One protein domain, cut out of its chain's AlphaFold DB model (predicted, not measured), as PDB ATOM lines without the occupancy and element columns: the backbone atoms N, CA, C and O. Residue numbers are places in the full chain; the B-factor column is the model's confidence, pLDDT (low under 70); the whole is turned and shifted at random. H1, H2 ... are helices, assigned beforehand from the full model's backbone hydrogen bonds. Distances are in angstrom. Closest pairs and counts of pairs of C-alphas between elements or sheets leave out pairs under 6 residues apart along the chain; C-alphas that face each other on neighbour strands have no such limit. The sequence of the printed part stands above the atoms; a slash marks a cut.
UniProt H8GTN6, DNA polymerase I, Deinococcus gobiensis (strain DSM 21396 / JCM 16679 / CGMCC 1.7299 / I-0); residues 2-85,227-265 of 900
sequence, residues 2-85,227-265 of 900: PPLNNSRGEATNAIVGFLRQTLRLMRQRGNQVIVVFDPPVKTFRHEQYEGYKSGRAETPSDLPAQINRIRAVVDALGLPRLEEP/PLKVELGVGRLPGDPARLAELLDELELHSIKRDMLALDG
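What this domain is: This is residues 2 to 85 and 227 to 265 of the 900 residues of the protein "DNA polymerase I" of Deinococcus gobiensis (strain DSM 21396 / JCM 16679 / CGMCC 1.7299 / I-0) (UniProt H8GTN6). Four helices, H1, H3, H4 and H5, form a small bundle with their lines nearly aligned, each touching two of the others in a closed ring, while a wide loop with the short H2 at its far part reaches away from the bundle. Residues 47 to 52 and 55 to 61 of this loop stick out, and residues 35 to 36 pair in parallel with residues 81 to 82 as strands do. The printed part has 123 residues with five named helices, H1 to H5 in order, and no named strand; the class is all helix, with 51 residues in named elements, under half. It is flat, 50 by 40 by 21 A, and only just compact, close to loose, with a radius of gyration of the C-alphas of 16.4 A.

Where its parts are: H1, residues 13 to 26, begins at C-alpha 13 (6.947, 55.416, -28.369) and is 20.2 A long. H2 is residues 44 to 48. H3, residues 63 to 76, is 19.9 A long. H4, residues 241 to 250, is 14.2 A long. H5, residues 254 to 261, is 10.6 A long and ends at C-alpha 261 (14.807, 38.237, -21.270).

How they stand to each other: H1 touches H3 with residues 14 to 18 alone, closest at the C-alphas of Ile 15 and Ile 70, 5.9 A, the same way at a shallow tilt of 32 degrees. H3 touches H4 with residues 73 to 76 alone, closest at the C-alphas of Ala 76 and Leu 244, 5.3 A, opposite ways at a shallow tilt of 24 degrees. H4 and H5 are a helical hairpin at a shallow tilt of 13 degrees; their closest C-alphas, of Leu 248 and Lys 257, are 5.8 A apart. H1 touches H5 with residues 19 to 23 alone, closest at the C-alphas of Leu 23 and Met 260, 6.8 A, the same way at a shallow tilt of 32 degrees, only just short of steep. H2 touches no helix. In H1, H2, H3 and H4 every O i to N i+4 pair is within hydrogen-bond range; in H5, 3 of 4.

The domain as a whole: The C-alphas of Glu 50 and Gly 265, the two farthest apart, are 50.1 A apart. Residues 86 to 226 are not printed, and C-alphas 85 and 227 are 11.6 A apart across the cut. The links H1 to H2 and H2 to H3 are long. The mean pLDDT of the printed part is 79.1, with residues 53 to 59 among those under 70.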
ATOM      1  N   PRO A   2      -0.799  57.460 -28.066       45.69
ATOM      2  CA  PRO A   2      -0.440  58.659 -27.305       45.69
ATOM      3  C   PRO A   2       1.085  58.691 -27.068       45.69
ATOM      4  O   PRO A   2       1.697  57.617 -27.055       45.69
ATOM      5  N   PRO A   3       1.703  59.878 -26.913       63.47
ATOM      6  CA  PRO A   3       3.131  59.980 -26.635       63.47
ATOM      7  C   PRO A   3       3.465  59.255 -25.326       63.47
ATOM      8  O   PRO A   3       2.774  59.421 -24.320       63.47
ATOM      9  N   LEU A   4       4.501  58.420 -25.370       78.25
ATOM     10  CA  LEU A   4       5.043  57.707 -24.220       78.25
ATOM     11  C   LEU A   4       6.434  58.264 -23.958       78.25
ATOM     12  O   LEU A   4       7.277  58.199 -24.850       78.25
ATOM     13  N   ASN A   5       6.656  58.768 -22.747       83.44
ATOM     14  CA  ASN A   5       7.944  59.268 -22.286       83.44
ATOM     15  C   ASN A   5       8.316  58.531 -20.989       83.44
ATOM     16  O   ASN A   5       7.416  58.180 -20.221       83.44
ATOM     17  N   ASN A   6       9.609  58.321 -20.729       83.62
ATOM     18  CA  ASN A   6      10.084  57.894 -19.405       83.62
ATOM     19  C   ASN A   6      10.047  59.068 -18.401       83.62
ATOM     20  O   ASN A   6       9.797  60.220 -18.777       83.62
ATOM     21  N   SER A   7      10.327  58.809 -17.119       81.81
ATOM     22  CA  SER A   7      10.356  59.841 -16.066       81.81
ATOM     23  C   SER A   7      11.359  60.978 -16.323       81.81
ATOM     24  O   SER A   7      11.212  62.069 -15.771       81.81
ATOM     25  N   ARG A   8      12.348  60.746 -17.199       81.25
ATOM     26  CA  ARG A   8      13.375  61.713 -17.622       81.25
ATOM     27  C   ARG A   8      12.943  62.578 -18.815       81.25
ATOM     28  O   ARG A   8      13.686  63.471 -19.210       81.25
ATOM     29  N   GLY A   9      11.756  62.340 -19.382       78.62
ATOM     30  CA  GLY A   9      11.229  63.066 -20.541       78.62
ATOM     31  C   GLY A   9      11.746  62.575 -21.900       78.62
ATOM     32  O   GLY A   9      11.432  63.191 -22.915       78.62
ATOM     33  N   GLU A  10      12.501  61.476 -21.940       84.12
ATOM     34  CA  GLU A  10      12.926  60.807 -23.175       84.12
ATOM     35  C   GLU A  10      11.717  60.085 -23.785       84.12
ATOM     36  O   GLU A  10      11.045  59.305 -23.105       84.12
ATOM     37  N   ALA A  11      11.419  60.356 -25.056       86.00
ATOM     38  CA  ALA A  11      10.337  59.693 -25.774       86.00
ATOM     39  C   ALA A  11      10.695  58.220 -26.050       86.00
ATOM     40  O   ALA A  11      11.819  57.906 -26.432       86.00
ATOM     41  N   THR A  12       9.744  57.307 -25.855       86.69
ATOM     42  CA  THR A  12       9.944  55.847 -25.973       86.69
ATOM     43  C   THR A  12       8.939  55.164 -26.905       86.69
ATOM     44  O   THR A  12       8.968  53.945 -27.081       86.69
ATOM     45  N   ASN A  13       8.038  55.923 -27.534       84.44
ATOM     46  CA  ASN A  13       6.947  55.416 -28.369       84.44
ATOM     47  C   ASN A  13       7.404  54.562 -29.567       84.44
ATOM     48  O   ASN A  13       6.774  53.539 -29.841       84.44
ATOM     49  N   ALA A  14       8.471  54.952 -30.272       83.31
ATOM     50  CA  ALA A  14       9.009  54.185 -31.395       83.31
ATOM     51  C   ALA A  14       9.723  52.918 -30.900       83.31
ATOM     52  O   ALA A  14       9.496  51.836 -31.439       83.31
ATOM     53  N   ILE A  15      10.490  53.033 -29.808       88.19
ATOM     54  CA  ILE A  15      11.212  51.914 -29.183       88.19
ATOM     55  C   ILE A  15      10.230  50.829 -28.708       88.19
ATOM     56  O   ILE A  15      10.400  49.647 -29.004       88.19
ATOM     57  N   VAL A  16       9.146  51.228 -28.033       85.81
ATOM     58  CA  VAL A  16       8.069  50.329 -27.580       85.81
ATOM     59  C   VAL A  16       7.339  49.671 -28.753       85.81
ATOM     60  O   VAL A  16       6.954  48.503 -28.649       85.81
ATOM     61  N   GLY A  17       7.134  50.396 -29.856       84.19
ATOM     62  CA  GLY A  17       6.545  49.854 -31.083       84.19
ATOM     63  C   GLY A  17       7.416  48.755 -31.690       84.19
ATOM     64  O   GLY A  17       6.954  47.620 -31.832       84.19
ATOM     65  N   PHE A  18       8.685  49.080 -31.948       89.50
ATOM     66  CA  PHE A  18       9.690  48.163 -32.483       89.50
ATOM     67  C   PHE A  18       9.820  46.899 -31.624       89.50
ATOM     68  O   PHE A  18       9.612  45.791 -32.113       89.50
ATOM     69  N   LEU A  19      10.053  47.050 -30.316       88.56
ATOM     70  CA  LEU A  19      10.256  45.917 -29.408       88.56
ATOM     71  C   LEU A  19       9.065  44.954 -29.364       88.56
ATOM     72  O   LEU A  19       9.254  43.741 -29.312       88.56
ATOM     73  N   ARG A  20       7.828  45.465 -29.413       85.88
ATOM     74  CA  ARG A  20       6.620  44.622 -29.448       85.88
ATOM     75  C   ARG A  20       6.479  43.851 -30.759       85.88
ATOM     76  O   ARG A  20       5.980  42.725 -30.740       85.88
ATOM     77  N   GLN A  21       6.892  44.444 -31.876       84.06
ATOM     78  CA  GLN A  21       6.884  43.793 -33.182       84.06
ATOM     79  C   GLN A  21       7.956  42.698 -33.235       84.06
ATOM     80  O   GLN A  21       7.620  41.542 -33.487       84.06
ATOM     81  N   THR A  22       9.192  43.025 -32.852       86.38
ATOM     82  CA  THR A  22      10.328  42.097 -32.740       86.38
ATOM     83  C   THR A  22      10.012  40.911 -31.821       86.38
ATOM     84  O   THR A  22      10.111  39.764 -32.251       86.38
ATOM     85  N   LEU A  23       9.483  41.153 -30.613       84.06
ATOM     86  CA  LEU A  23       9.023  40.107 -29.682       84.06
ATOM     87  C   LEU A  23       8.025  39.130 -30.325       84.06
ATOM     88  O   LEU A  23       8.068  37.926 -30.074       84.06
ATOM     89  N   ARG A  24       7.087  39.638 -31.133       82.00
ATOM     90  CA  ARG A  24       6.049  38.820 -31.776       82.00
ATOM     91  C   ARG A  24       6.601  37.969 -32.924       82.00
ATOM     92  O   ARG A  24       6.061  36.890 -33.160       82.00
ATOM     93  N   LEU A  25       7.648  38.439 -33.603       83.31
ATOM     94  CA  LEU A  25       8.349  37.709 -34.664       83.31
ATOM     95  C   LEU A  25       9.267  36.625 -34.077       83.31
ATOM     96  O   LEU A  25       9.192  35.477 -34.506       83.31
ATOM     97  N   MET A  26      10.051  36.962 -33.045       79.81
ATOM     98  CA  MET A  26      10.993  36.047 -32.377       79.81
ATOM     99  C   MET A  26      10.307  34.929 -31.574       79.81
ATOM    100  O   MET A  26      10.885  33.870 -31.366       79.81
ATOM    101  N   ARG A  27       9.046  35.111 -31.153       78.56
ATOM    102  CA  ARG A  27       8.246  34.049 -30.507       78.56
ATOM    103  C   ARG A  27       7.911  32.863 -31.423       78.56
ATOM    104  O   ARG A  27       7.396  31.857 -30.937       78.56
ATOM    105  N   GLN A  28       8.150  32.971 -32.728       69.25
ATOM    106  CA  GLN A  28       7.962  31.884 -33.687       69.25
ATOM    107  C   GLN A  28       9.313  31.198 -33.932       69.25
ATOM    108  O   GLN A  28      10.239  31.812 -34.458       69.25
ATOM    109  N   ARG A  29       9.425  29.926 -33.533       58.50
ATOM    110  CA  ARG A  29      10.653  29.129 -33.699       58.50
ATOM    111  C   ARG A  29      11.012  28.969 -35.181       58.50
ATOM    112  O   ARG A  29      10.127  28.708 -35.991       58.50
ATOM    113  N   GLY A  30      12.306  29.056 -35.494       62.72
ATOM    114  CA  GLY A  30      12.846  28.885 -36.849       62.72
ATOM    115  C   GLY A  30      12.956  30.169 -37.682       62.72
ATOM    116  O   GLY A  30      13.350  30.094 -38.841       62.72
ATOM    117  N   ASN A  31      12.635  31.338 -37.118       74.81
ATOM    118  CA  ASN A  31      12.803  32.623 -37.796       74.81
ATOM    119  C   ASN A  31      14.207  33.206 -37.561       74.81
ATOM    120  O   ASN A  31      14.555  33.522 -36.425       74.81
ATOM    121  N   GLN A  32      14.955  33.465 -38.636       87.12
ATOM    122  CA  GLN A  32      16.018  34.474 -38.619       87.12
ATOM    123  C   GLN A  32      15.374  35.870 -38.681       87.12
ATOM    124  O   GLN A  32      14.424  36.085 -39.436       87.12
ATOM    125  N   VAL A  33      15.875  36.822 -37.891       89.50
ATOM    126  CA  VAL A  33      15.413  38.220 -37.897       89.50
ATOM    127  C   VAL A  33      16.612  39.126 -38.150       89.50
ATOM    128  O   VAL A  33      17.513  39.201 -37.319       89.50
ATOM    129  N   ILE A  34      16.608  39.809 -39.295       91.50
ATOM    130  CA  ILE A  34      17.618  40.795 -39.699       91.50
ATOM    131  C   ILE A  34      16.968  42.178 -39.606       91.50
ATOM    132  O   ILE A  34      15.816  42.346 -40.014       91.50
ATOM    133  N   VAL A  35      17.681  43.159 -39.056       92.69
ATOM    134  CA  VAL A  35      17.194  44.537 -38.909       92.69
ATOM    135  C   VAL A  35      18.006  45.456 -39.812       92.69
ATOM    136  O   VAL A  35      19.229  45.495 -39.728       92.69
ATOM    137  N   VAL A  36      17.323  46.213 -40.664       92.69
ATOM    138  CA  VAL A  36      17.952  47.131 -41.619       92.69
ATOM    139  C   VAL A  36      17.631  48.574 -41.229       92.69
ATOM    140  O   VAL A  36      16.503  48.866 -40.828       92.69
ATOM    141  N   PHE A  37      18.614  49.466 -41.337       88.69
ATOM    142  CA  PHE A  37      18.470  50.905 -41.113       88.69
ATOM    143  C   PHE A  37      18.919  51.689 -42.346       88.69
ATOM    144  O   PHE A  37      19.878  51.301 -43.011       88.69
ATOM    145  N   ASP A  38      18.267  52.824 -42.605       81.81
ATOM    146  CA  ASP A  38      18.796  53.817 -43.539       81.81
ATOM    147  C   ASP A  38      20.094  54.421 -42.977       81.81
ATOM    148  O   ASP A  38      20.150  54.743 -41.778       81.81
ATOM    149  N   PRO A  39      21.125  54.618 -43.815       76.12
ATOM    150  CA  PRO A  39      22.365  55.241 -43.386       76.12
ATOM    151  C   PRO A  39      22.153  56.738 -43.075       76.12
ATOM    152  O   PRO A  39      21.286  57.393 -43.656       76.12
ATOM    153  N   PRO A  40      22.983  57.353 -42.214       62.00
ATOM    154  CA  PRO A  40      22.882  58.776 -41.868       62.00
ATOM    155  C   PRO A  40      23.402  59.726 -42.969       62.00
ATOM    156  O   PRO A  40      23.512  60.932 -42.736       62.00
ATOM    157  N   VAL A  41      23.769  59.199 -44.140       65.19
ATOM    158  CA  VAL A  41      24.310  59.944 -45.287       65.19
ATOM    159  C   VAL A  41      23.311  59.968 -46.441       65.19
ATOM    160  O   VAL A  41      22.413  59.134 -46.519       65.19
ATOM    161  N   LYS A  42      23.472  60.924 -47.363       63.22
ATOM    162  CA  LYS A  42      22.695  60.941 -48.609       63.22
ATOM    163  C   LYS A  42      22.957  59.665 -49.416       63.22
ATOM    164  O   LYS A  42      24.093  59.204 -49.496       63.22
ATOM    165  N   THR A  43      21.900  59.139 -50.021       73.88
ATOM    166  CA  THR A  43      21.931  57.971 -50.913       73.88
ATOM    167  C   THR A  43      21.991  58.392 -52.378       73.88
ATOM    168  O   THR A  43      21.692  59.546 -52.694       73.88
ATOM    169  N   PHE A  44      22.318  57.469 -53.287       75.88
ATOM    170  CA  PHE A  44      22.449  57.754 -54.723       75.88
ATOM    171  C   PHE A  44      21.189  58.417 -55.328       75.88
ATOM    172  O   PHE A  44      21.301  59.294 -56.183       75.88
ATOM    173  N   ARG A  45      19.987  58.102 -54.816       73.94
ATOM    174  CA  ARG A  45      18.720  58.749 -55.218       73.94
ATOM    175  C   ARG A  45      18.695  60.263 -54.946       73.94
ATOM    176  O   ARG A  45      18.115  61.018 -55.722       73.94
ATOM    177  N   HIS A  46      19.377  60.728 -53.896       72.25
ATOM    178  CA  HIS A  46      19.540  62.158 -53.586       72.25
ATOM    179  C   HIS A  46      20.597  62.856 -54.464       72.25
ATOM    180  O   HIS A  46      20.652  64.087 -54.478       72.25
ATOM    181  N   GLU A  47      21.454  62.094 -55.149       71.81
ATOM    182  CA  GLU A  47      22.426  62.601 -56.127       71.81
ATOM    183  C   GLU A  47      21.816  62.642 -57.534       71.81
ATOM    184  O   GLU A  47      22.019  63.606 -58.268       71.81
ATOM    185  N   GLN A  48      21.005  61.636 -57.881       70.06
ATOM    186  CA  GLN A  48      20.230  61.577 -59.124       70.06
ATOM    187  C   GLN A  48      19.103  62.618 -59.173       70.06
ATOM    188  O   GLN A  48      18.815  63.158 -60.242       70.06
ATOM    189  N   TYR A  49      18.471  62.925 -58.035       77.19
ATOM    190  CA  TYR A  49      17.393  63.907 -57.958       77.19
ATOM    191  C   TYR A  49      17.537  64.827 -56.737       77.19
ATOM    192  O   TYR A  49      17.181  64.470 -55.617       77.19
ATOM    193  N   GLU A  50      17.976  66.071 -56.957       68.62
ATOM    194  CA  GLU A  50      18.124  67.079 -55.889       68.62
ATOM    195  C   GLU A  50      16.788  67.404 -55.181       68.62
ATOM    196  O   GLU A  50      16.771  67.807 -54.018       68.62
ATOM    197  N   GLY A  51      15.656  67.183 -55.863       65.25
ATOM    198  CA  GLY A  51      14.311  67.329 -55.306       65.25
ATOM    199  C   GLY A  51      13.793  66.117 -54.518       65.25
ATOM    200  O   GLY A  51      12.689  66.204 -53.970       65.25
ATOM    201  N   TYR A  52      14.530  65.006 -54.448       73.31
ATOM    202  CA  TYR A  52      14.084  63.772 -53.793       73.31
ATOM    203  C   TYR A  52      13.868  63.981 -52.294       73.31
ATOM    204  O   TYR A  52      14.692  64.601 -51.619       73.31
ATOM    205  N   LYS A  53      12.725  63.509 -51.776       66.75
ATOM    206  CA  LYS A  53      12.282  63.677 -50.376       66.75
ATOM    207  C   LYS A  53      12.197  65.147 -49.901       66.75
ATOM    208  O   LYS A  53      11.876  65.398 -48.737       66.75
ATOM    209  N   SER A  54      12.404  66.132 -50.783       62.06
ATOM    210  CA  SER A  54      12.272  67.556 -50.461       62.06
ATOM    211  C   SER A  54      10.798  67.937 -50.282       62.06
ATOM    212  O   SER A  54       9.924  67.471 -51.009       62.06
ATOM    213  N   GLY A  55      10.499  68.748 -49.265       55.47
ATOM    214  CA  GLY A  55       9.117  69.103 -48.917       55.47
ATOM    215  C   GLY A  55       8.347  68.049 -48.104       55.47
ATOM    216  O   GLY A  55       7.183  68.290 -47.782       55.47
ATOM    217  N   ARG A  56       8.973  66.924 -47.710       64.69
ATOM    218  CA  ARG A  56       8.431  66.045 -46.656       64.69
ATOM    219  C   ARG A  56       8.200  66.840 -45.362       64.69
ATOM    220  O   ARG A  56       8.913  67.800 -45.070       64.69
ATOM    221  N   ALA A  57       7.221  66.413 -44.564       61.22
ATOM    222  CA  ALA A  57       7.042  66.940 -43.211       61.22
ATOM    223  C   ALA A  57       8.313  66.695 -42.379       61.22
ATOM    224  O   ALA A  57       8.876  65.599 -42.440       61.22
ATOM    225  N   GLU A  58       8.756  67.697 -41.611       58.94
ATOM    226  CA  GLU A  58       9.972  67.587 -40.799       58.94
ATOM    227  C   GLU A  58       9.905  66.374 -39.863       58.94
ATOM    228  O   GLU A  58       8.905  66.143 -39.174       58.94
ATOM    229  N   THR A  59      10.985  65.591 -39.841       67.19
ATOM    230  CA  THR A  59      11.122  64.449 -38.939       67.19
ATOM    231  C   THR A  59      10.990  64.926 -37.487       67.19
ATOM    232  O   THR A  59      11.695  65.864 -37.109       67.19
ATOM    233  N   PRO A  60      10.136  64.298 -36.651       76.81
ATOM    234  CA  PRO A  60      10.021  64.653 -35.240       76.81
ATOM    235  C   PRO A  60      11.391  64.649 -34.558       76.81
ATOM    236  O   PRO A  60      12.155  63.692 -34.695       76.81
ATOM    237  N   SER A  61      11.715  65.728 -33.842       75.19
ATOM    238  CA  SER A  61      13.063  65.981 -33.315       75.19
ATOM    239  C   SER A  61      13.539  64.958 -32.278       75.19
ATOM    240  O   SER A  61      14.737  64.846 -32.027       75.19
ATOM    241  N   ASP A  62      12.619  64.187 -31.702       76.88
ATOM    242  CA  ASP A  62      12.868  63.092 -30.768       76.88
ATOM    243  C   ASP A  62      13.167  61.747 -31.459       76.88
ATOM    244  O   ASP A  62      13.819  60.880 -30.872       76.88
ATOM    245  N   LEU A  63      12.735  61.556 -32.713       77.94
ATOM    246  CA  LEU A  63      12.833  60.270 -33.408       77.94
ATOM    247  C   LEU A  63      14.285  59.792 -33.638       77.94
ATOM    248  O   LEU A  63      14.539  58.613 -33.384       77.94
ATOM    249  N   PRO A  64      15.265  60.634 -34.035       78.81
ATOM    250  CA  PRO A  64      16.649  60.181 -34.223       78.81
ATOM    251  C   PRO A  64      17.281  59.599 -32.947       78.81
ATOM    252  O   PRO A  64      18.013  58.610 -33.009       78.81
ATOM    253  N   ALA A  65      16.956  60.164 -31.778       79.81
ATOM    254  CA  ALA A  65      17.407  59.636 -30.491       79.81
ATOM    255  C   ALA A  65      16.785  58.258 -30.203       79.81
ATOM    256  O   ALA A  65      17.492  57.336 -29.789       79.81
ATOM    257  N   GLN A  66      15.492  58.084 -30.505       86.12
ATOM    258  CA  GLN A  66      14.815  56.791 -30.382       86.12
ATOM    259  C   GLN A  66      15.414  55.726 -31.315       86.12
ATOM    260  O   GLN A  66      15.616  54.596 -30.878       86.12
ATOM    261  N   ILE A  67      15.766  56.066 -32.561       84.62
ATOM    262  CA  ILE A  67      16.405  55.122 -33.498       84.62
ATOM    263  C   ILE A  67      17.774  54.667 -32.964       84.62
ATOM    264  O   ILE A  67      18.079  53.477 -33.007       84.62
ATOM    265  N   ASN A  68      18.572  55.563 -32.376       85.75
ATOM    266  CA  ASN A  68      19.851  55.186 -31.761       85.75
ATOM    267  C   ASN A  68      19.681  54.255 -30.548       85.75
ATOM    268  O   ASN A  68      20.464  53.319 -30.382       85.75
ATOM    269  N   ARG A  69      18.630  54.444 -29.739       87.94
ATOM    270  CA  ARG A  69      18.259  53.480 -28.689       87.94
ATOM    271  C   ARG A  69      17.835  52.131 -29.276       87.94
ATOM    272  O   ARG A  69      18.215  51.103 -28.726       87.94
ATOM    273  N   ILE A  70      17.104  52.117 -30.396       91.56
ATOM    274  CA  ILE A  70      16.732  50.875 -31.093       91.56
ATOM    275  C   ILE A  70      17.982  50.147 -31.606       91.56
ATOM    276  O   ILE A  70      18.097  48.957 -31.335       91.56
ATOM    277  N   ARG A  71      18.944  50.832 -32.253       91.12
ATOM    278  CA  ARG A  71      20.231  50.230 -32.674       91.12
ATOM    279  C   ARG A  71      20.919  49.518 -31.500       91.12
ATOM    280  O   ARG A  71      21.171  48.323 -31.583       91.12
ATOM    281  N   ALA A  72      21.100  50.205 -30.368       88.25
ATOM    282  CA  ALA A  72      21.730  49.625 -29.176       88.25
ATOM    283  C   ALA A  72      20.971  48.412 -28.594       88.25
ATOM    284  O   ALA A  72      21.588  47.490 -28.067       88.25
ATOM    285  N   VAL A  73      19.637  48.397 -28.687       88.94
ATOM    286  CA  VAL A  73      18.799  47.270 -28.242       88.94
ATOM    287  C   VAL A  73      18.845  46.093 -29.223       88.94
ATOM    288  O   VAL A  73      18.819  44.950 -28.782       88.94
ATOM    289  N   VAL A  74      18.940  46.345 -30.532       90.19
ATOM    290  CA  VAL A  74      19.145  45.322 -31.577       90.19
ATOM    291  C   VAL A  74      20.508  44.652 -31.410       90.19
ATOM    292  O   VAL A  74      20.580  43.423 -31.400       90.19
ATOM    293  N   ASP A  75      21.551  45.454 -31.180       87.12
ATOM    294  CA  ASP A  75      22.913  44.979 -30.935       87.12
ATOM    295  C   ASP A  75      22.967  44.142 -29.634       87.12
ATOM    296  O   ASP A  75      23.457  43.016 -29.642       87.12
ATOM    297  N   ALA A  76      22.352  44.611 -28.536       87.44
ATOM    298  CA  ALA A  76      22.243  43.843 -27.284       87.44
ATOM    299  C   ALA A  76      21.361  42.580 -27.402       87.44
ATOM    300  O   ALA A  76      21.544  41.620 -26.654       87.44
ATOM    301  N   LEU A  77      20.418  42.544 -28.350       84.88
ATOM    302  CA  LEU A  77      19.669  41.336 -28.694       84.88
ATOM    303  C   LEU A  77      20.481  40.352 -29.552       84.88
ATOM    304  O   LEU A  77      20.009  39.234 -29.722       84.88
ATOM    305  N   GLY A  78      21.656  40.697 -30.090       84.94
ATOM    306  CA  GLY A  78      22.397  39.806 -30.997       84.94
ATOM    307  C   GLY A  78      21.667  39.549 -32.324       84.94
ATOM    308  O   GLY A  78      21.808  38.487 -32.931       84.94
ATOM    309  N   LEU A  79      20.831  40.491 -32.770       87.00
ATOM    310  CA  LEU A  79      20.185  40.420 -34.081       87.00
ATOM    311  C   LEU A  79      21.115  41.025 -35.145       87.00
ATOM    312  O   LEU A  79      21.604  42.136 -34.932       87.00
ATOM    313  N   PRO A  80      21.336  40.364 -36.300       88.06
ATOM    314  CA  PRO A  80      22.082  40.956 -37.407       88.06
ATOM    315  C   PRO A  80      21.505  42.318 -37.815       88.06
ATOM    316  O   PRO A  80      20.320  42.425 -38.147       88.06
ATOM    317  N   ARG A  81      22.353  43.353 -37.793       89.88
ATOM    318  CA  ARG A  81      22.003  44.731 -38.148       89.88
ATOM    319  C   ARG A  81      22.773  45.184 -39.385       89.88
ATOM    320  O   ARG A  81      23.998  45.129 -39.383       89.88
ATOM    321  N   LEU A  82      22.061  45.668 -40.402       88.44
ATOM    322  CA  LEU A  82      22.637  46.182 -41.650       88.44
ATOM    323  C   LEU A  82      22.294  47.658 -41.860       88.44
ATOM    324  O   LEU A  82      21.197  48.104 -41.525       88.44
ATOM    325  N   GLU A  83      23.249  48.404 -42.407       87.00
ATOM    326  CA  GLU A  83      23.171  49.850 -42.633       87.00
ATOM    327  C   GLU A  83      24.231  50.214 -43.691       87.00
ATOM    328  O   GLU A  83      25.380  50.487 -43.349       87.00
ATOM    329  N   GLU A  84      23.878  50.111 -44.978       83.38
ATOM    330  CA  GLU A  84      24.833  50.215 -46.097       83.38
ATOM    331  C   GLU A  84      24.946  51.668 -46.606       83.38
ATOM    332  O   GLU A  84      23.948  52.233 -47.062       83.38
ATOM    333  N   PRO A  85      26.124  52.318 -46.547       77.00
ATOM    334  CA  PRO A  85      26.282  53.696 -47.004       77.00
ATOM    335  C   PRO A  85      25.974  53.875 -48.497       77.00
ATOM    336  O   PRO A  85      26.433  53.113 -49.339       77.00
ATOM    337  N   PRO A 227      26.592  44.059 -52.341       73.12
ATOM    338  CA  PRO A 227      27.580  43.154 -51.749       73.12
ATOM    339  C   PRO A 227      27.434  43.069 -50.214       73.12
ATOM    340  O   PRO A 227      28.330  43.453 -49.458       73.12
ATOM    341  N   LEU A 228      26.282  42.590 -49.736       79.62
ATOM    342  CA  LEU A 228      25.936  42.563 -48.314       79.62
ATOM    343  C   LEU A 228      26.751  41.523 -47.533       79.62
ATOM    344  O   LEU A 228      26.761  40.335 -47.852       79.62
ATOM    345  N   LYS A 229      27.356  41.955 -46.423       75.00
ATOM    346  CA  LYS A 229      28.082  41.086 -45.480       75.00
ATOM    347  C   LYS A 229      27.129  40.470 -44.455       75.00
ATOM    348  O   LYS A 229      27.156  40.816 -43.276       75.00
ATOM    349  N   VAL A 230      26.249  39.589 -44.922       74.50
ATOM    350  CA  VAL A 230      25.217  38.943 -44.102       74.50
ATOM    351  C   VAL A 230      24.953  37.524 -44.579       74.50
ATOM    352  O   VAL A 230      24.968  37.246 -45.774       74.50
ATOM    353  N   GLU A 231      24.694  36.626 -43.636       74.69
ATOM    354  CA  GLU A 231      24.523  35.210 -43.918       74.69
ATOM    355  C   GLU A 231      23.107  34.734 -43.575       74.69
ATOM    356  O   GLU A 231      22.591  34.998 -42.486       74.69
ATOM    357  N   LEU A 232      22.459  34.045 -44.517       79.38
ATOM    358  CA  LEU A 232      21.073  33.603 -44.375       79.38
ATOM    359  C   LEU A 232      20.971  32.214 -43.737       79.38
ATOM    360  O   LEU A 232      21.756  31.312 -44.018       79.38
ATOM    361  N   GLY A 233      19.951  32.030 -42.899       69.38
ATOM    362  CA  GLY A 233      19.703  30.786 -42.163       69.38
ATOM    363  C   GLY A 233      20.467  30.670 -40.841       69.38
ATOM    364  O   GLY A 233      20.234  29.724 -40.093       69.38
ATOM    365  N   VAL A 234      21.327  31.641 -40.519       69.75
ATOM    366  CA  VAL A 234      21.972  31.749 -39.206       69.75
ATOM    367  C   VAL A 234      20.957  32.270 -38.187       69.75
ATOM    368  O   VAL A 234      20.197  33.199 -38.459       69.75
ATOM    369  N   GLY A 235      20.922  31.651 -37.006       65.25
ATOM    370  CA  GLY A 235      20.056  32.075 -35.909       65.25
ATOM    371  C   GLY A 235      20.449  33.431 -35.313       65.25
ATOM    372  O   GLY A 235      21.315  34.151 -35.809       65.25
ATOM    373  N   ARG A 236      19.808  33.775 -34.198       73.44
ATOM    374  CA  ARG A 236      20.208  34.907 -33.360       73.44
ATOM    375  C   ARG A 236      21.643  34.690 -32.853       73.44
ATOM    376  O   ARG A 236      21.957  33.610 -32.357       73.44
ATOM    377  N   LEU A 237      22.501  35.702 -32.971       71.31
ATOM    378  CA  LEU A 237      23.861  35.660 -32.427       71.31
ATOM    379  C   LEU A 237      23.821  35.767 -30.889       71.31
ATOM    380  O   LEU A 237      22.826  36.252 -30.342       71.31
ATOM    381  N   PRO A 238      24.886  35.367 -30.168       71.62
ATOM    382  CA  PRO A 238      24.982  35.600 -28.730       71.62
ATOM    383  C   PRO A 238      24.814  37.092 -28.406       71.62
ATOM    384  O   PRO A 238      25.671  37.910 -28.734       71.62
ATOM    385  N   GLY A 239      23.678  37.447 -27.802       78.50
ATOM    386  CA  GLY A 239      23.405  38.805 -27.335       78.50
ATOM    387  C   GLY A 239      24.062  39.096 -25.983       78.50
ATOM    388  O   GLY A 239      24.750  38.252 -25.410       78.50
ATOM    389  N   ASP A 240      23.773  40.274 -25.436       84.56
ATOM    390  CA  ASP A 240      24.159  40.670 -24.081       84.56
ATOM    391  C   ASP A 240      22.896  40.884 -23.223       84.56
ATOM    392  O   ASP A 240      22.308  41.973 -23.226       84.56
ATOM    393  N   PRO A 241      22.452  39.858 -22.466       81.50
ATOM    394  CA  PRO A 241      21.272  39.960 -21.611       81.50
ATOM    395  C   PRO A 241      21.424  40.988 -20.483       81.50
ATOM    396  O   PRO A 241      20.422  41.539 -20.024       81.50
ATOM    397  N   ALA A 242      22.653  41.274 -20.033       84.12
ATOM    398  CA  ALA A 242      22.911  42.254 -18.983       84.12
ATOM    399  C   ALA A 242      22.756  43.680 -19.528       84.12
ATOM    400  O   ALA A 242      22.015  44.480 -18.951       84.12
ATOM    401  N   ARG A 243      23.353  43.974 -20.689       87.50
ATOM    402  CA  ARG A 243      23.188  45.260 -21.379       87.50
ATOM    403  C   ARG A 243      21.759  45.468 -21.872       87.50
ATOM    404  O   ARG A 243      21.236  46.575 -21.762       87.50
ATOM    405  N   LEU A 244      21.088  44.418 -22.347       87.12
ATOM    406  CA  LEU A 244      19.666  44.463 -22.693       87.12
ATOM    407  C   LEU A 244      18.801  44.779 -21.463       87.12
ATOM    408  O   LEU A 244      17.886  45.600 -21.543       87.12
ATOM    409  N   ALA A 245      19.096  44.166 -20.312       87.19
ATOM    410  CA  ALA A 245      18.393  44.444 -19.066       87.19
ATOM    411  C   ALA A 245      18.591  45.896 -18.592       87.19
ATOM    412  O   ALA A 245      17.615  46.522 -18.180       87.19
ATOM    413  N   GLU A 246      19.815  46.422 -18.682       91.38
ATOM    414  CA  GLU A 246      20.169  47.806 -18.347       91.38
ATOM    415  C   GLU A 246      19.464  48.815 -19.268       91.38
ATOM    416  O   GLU A 246      18.767  49.708 -18.787       91.38
ATOM    417  N   LEU A 247      19.554  48.630 -20.592       89.62
ATOM    418  CA  LEU A 247      18.900  49.491 -21.584       89.62
ATOM    419  C   LEU A 247      17.377  49.545 -21.390       89.62
ATOM    420  O   LEU A 247      16.768  50.604 -21.535       89.62
ATOM    421  N   LEU A 248      16.744  48.420 -21.047       89.50
ATOM    422  CA  LEU A 248      15.298  48.375 -20.817       89.50
ATOM    423  C   LEU A 248      14.883  48.943 -19.449       89.50
ATOM    424  O   LEU A 248      13.736  49.375 -19.323       89.50
ATOM    425  N   ASP A 249      15.780  49.005 -18.460       89.00
ATOM    426  CA  ASP A 249      15.549  49.746 -17.211       89.00
ATOM    427  C   ASP A 249      15.752  51.257 -17.395       89.00
ATOM    428  O   ASP A 249      14.925  52.031 -16.919       89.00
ATOM    429  N   GLU A 250      16.773  51.694 -18.146       89.12
ATOM    430  CA  GLU A 250      16.967  53.104 -18.533       89.12
ATOM    431  C   GLU A 250      15.735  53.699 -19.243       89.12
ATOM    432  O   GLU A 250      15.430  54.891 -19.120       89.12
ATOM    433  N   LEU A 251      15.040  52.870 -20.021       88.75
ATOM    434  CA  LEU A 251      13.831  53.233 -20.759       88.75
ATOM    435  C   LEU A 251      12.536  52.976 -19.960       88.75
ATOM    436  O   LEU A 251      11.450  53.233 -20.478       88.75
ATOM    437  N   GLU A 252      12.638  52.476 -18.722       90.31
ATOM    438  CA  GLU A 252      11.523  52.143 -17.812       90.31
ATOM    439  C   GLU A 252      10.541  51.090 -18.381       90.31
ATOM    440  O   GLU A 252       9.373  50.986 -17.996       90.31
ATOM    441  N   LEU A 253      11.014  50.241 -19.302       88.50
ATOM    442  CA  LEU A 253      10.208  49.274 -20.057       88.50
ATOM    443  C   LEU A 253      10.073  47.917 -19.349       88.50
ATOM    444  O   LEU A 253      10.079  46.866 -19.994       88.50
ATOM    445  N   HIS A 254       9.899  47.912 -18.025       83.31
ATOM    446  CA  HIS A 254       9.966  46.701 -17.191       83.31
ATOM    447  C   HIS A 254       9.006  45.569 -17.633       83.31
ATOM    448  O   HIS A 254       9.344  44.389 -17.530       83.31
ATOM    449  N   SER A 255       7.831  45.900 -18.189       78.94
ATOM    450  CA  SER A 255       6.895  44.897 -18.730       78.94
ATOM    451  C   SER A 255       7.382  44.230 -20.021       78.94
ATOM    452  O   SER A 255       6.987  43.098 -20.286       78.94
ATOM    453  N   ILE A 256       8.180  44.921 -20.839       85.25
ATOM    454  CA  ILE A 256       8.776  44.369 -22.065       85.25
ATOM    455  C   ILE A 256      10.080  43.648 -21.717       85.25
ATOM    456  O   ILE A 256      10.324  42.570 -22.245       85.25
ATOM    457  N   LYS A 257      10.857  44.174 -20.761       84.94
ATOM    458  CA  LYS A 257      12.080  43.560 -20.224       84.94
ATOM    459  C   LYS A 257      11.890  42.096 -19.838       84.94
ATOM    460  O   LYS A 257      12.639  41.246 -20.306       84.94
ATOM    461  N   ARG A 258      10.860  41.785 -19.041       83.50
ATOM    462  CA  ARG A 258      10.554  40.400 -18.643       83.50
ATOM    463  C   ARG A 258      10.295  39.493 -19.851       83.50
ATOM    464  O   ARG A 258      10.769  38.367 -19.883       83.50
ATOM    465  N   ASP A 259       9.539  39.985 -20.826       83.06
ATOM    466  CA  ASP A 259       9.154  39.221 -22.012       83.06
ATOM    467  C   ASP A 259      10.315  39.072 -23.024       83.06
ATOM    468  O   ASP A 259      10.339  38.083 -23.752       83.06
ATOM    469  N   MET A 260      11.268  40.017 -23.054       82.06
ATOM    470  CA  MET A 260      12.508  39.959 -23.847       82.06
ATOM    471  C   MET A 260      13.527  38.985 -23.250       82.06
ATOM    472  O   MET A 260      13.987  38.091 -23.948       82.06
ATOM    473  N   LEU A 261      13.838  39.109 -21.954       80.50
ATOM    474  CA  LEU A 261      14.807  38.237 -21.270       80.50
ATOM    475  C   LEU A 261      14.328  36.776 -21.184       80.50
ATOM    476  O   LEU A 261      15.129  35.861 -21.039       80.50
ATOM    477  N   ALA A 262      13.021  36.535 -21.318       76.38
ATOM    478  CA  ALA A 262      12.459  35.191 -21.424       76.38
ATOM    479  C   ALA A 262      12.725  34.499 -22.781       76.38
ATOM    480  O   ALA A 262      12.405  33.318 -22.910       76.38
ATOM    481  N   LEU A 263      13.284  35.191 -23.785       69.88
ATOM    482  CA  LEU A 263      13.653  34.581 -25.070       69.88
ATOM    483  C   LEU A 263      14.895  33.683 -24.947       69.88
ATOM    484  O   LEU A 263      14.922  32.615 -25.549       69.88
ATOM    485  N   ASP A 264      15.873  34.065 -24.117       55.81
ATOM    486  CA  ASP A 264      17.142  33.331 -23.953       55.81
ATOM    487  C   ASP A 264      16.957  31.958 -23.268       55.81
ATOM    488  O   ASP A 264      17.765  31.046 -23.432       55.81
ATOM    489  N   GLY A 265      15.865  31.778 -22.515       45.78
ATOM    490  CA  GLY A 265      15.582  30.565 -21.736       45.78
ATOM    491  C   GLY A 265      14.948  29.402 -22.512       45.78
ATOM    492  O   GLY A 265      14.470  28.461 -21.879       45.78
TER     493      GLY A 265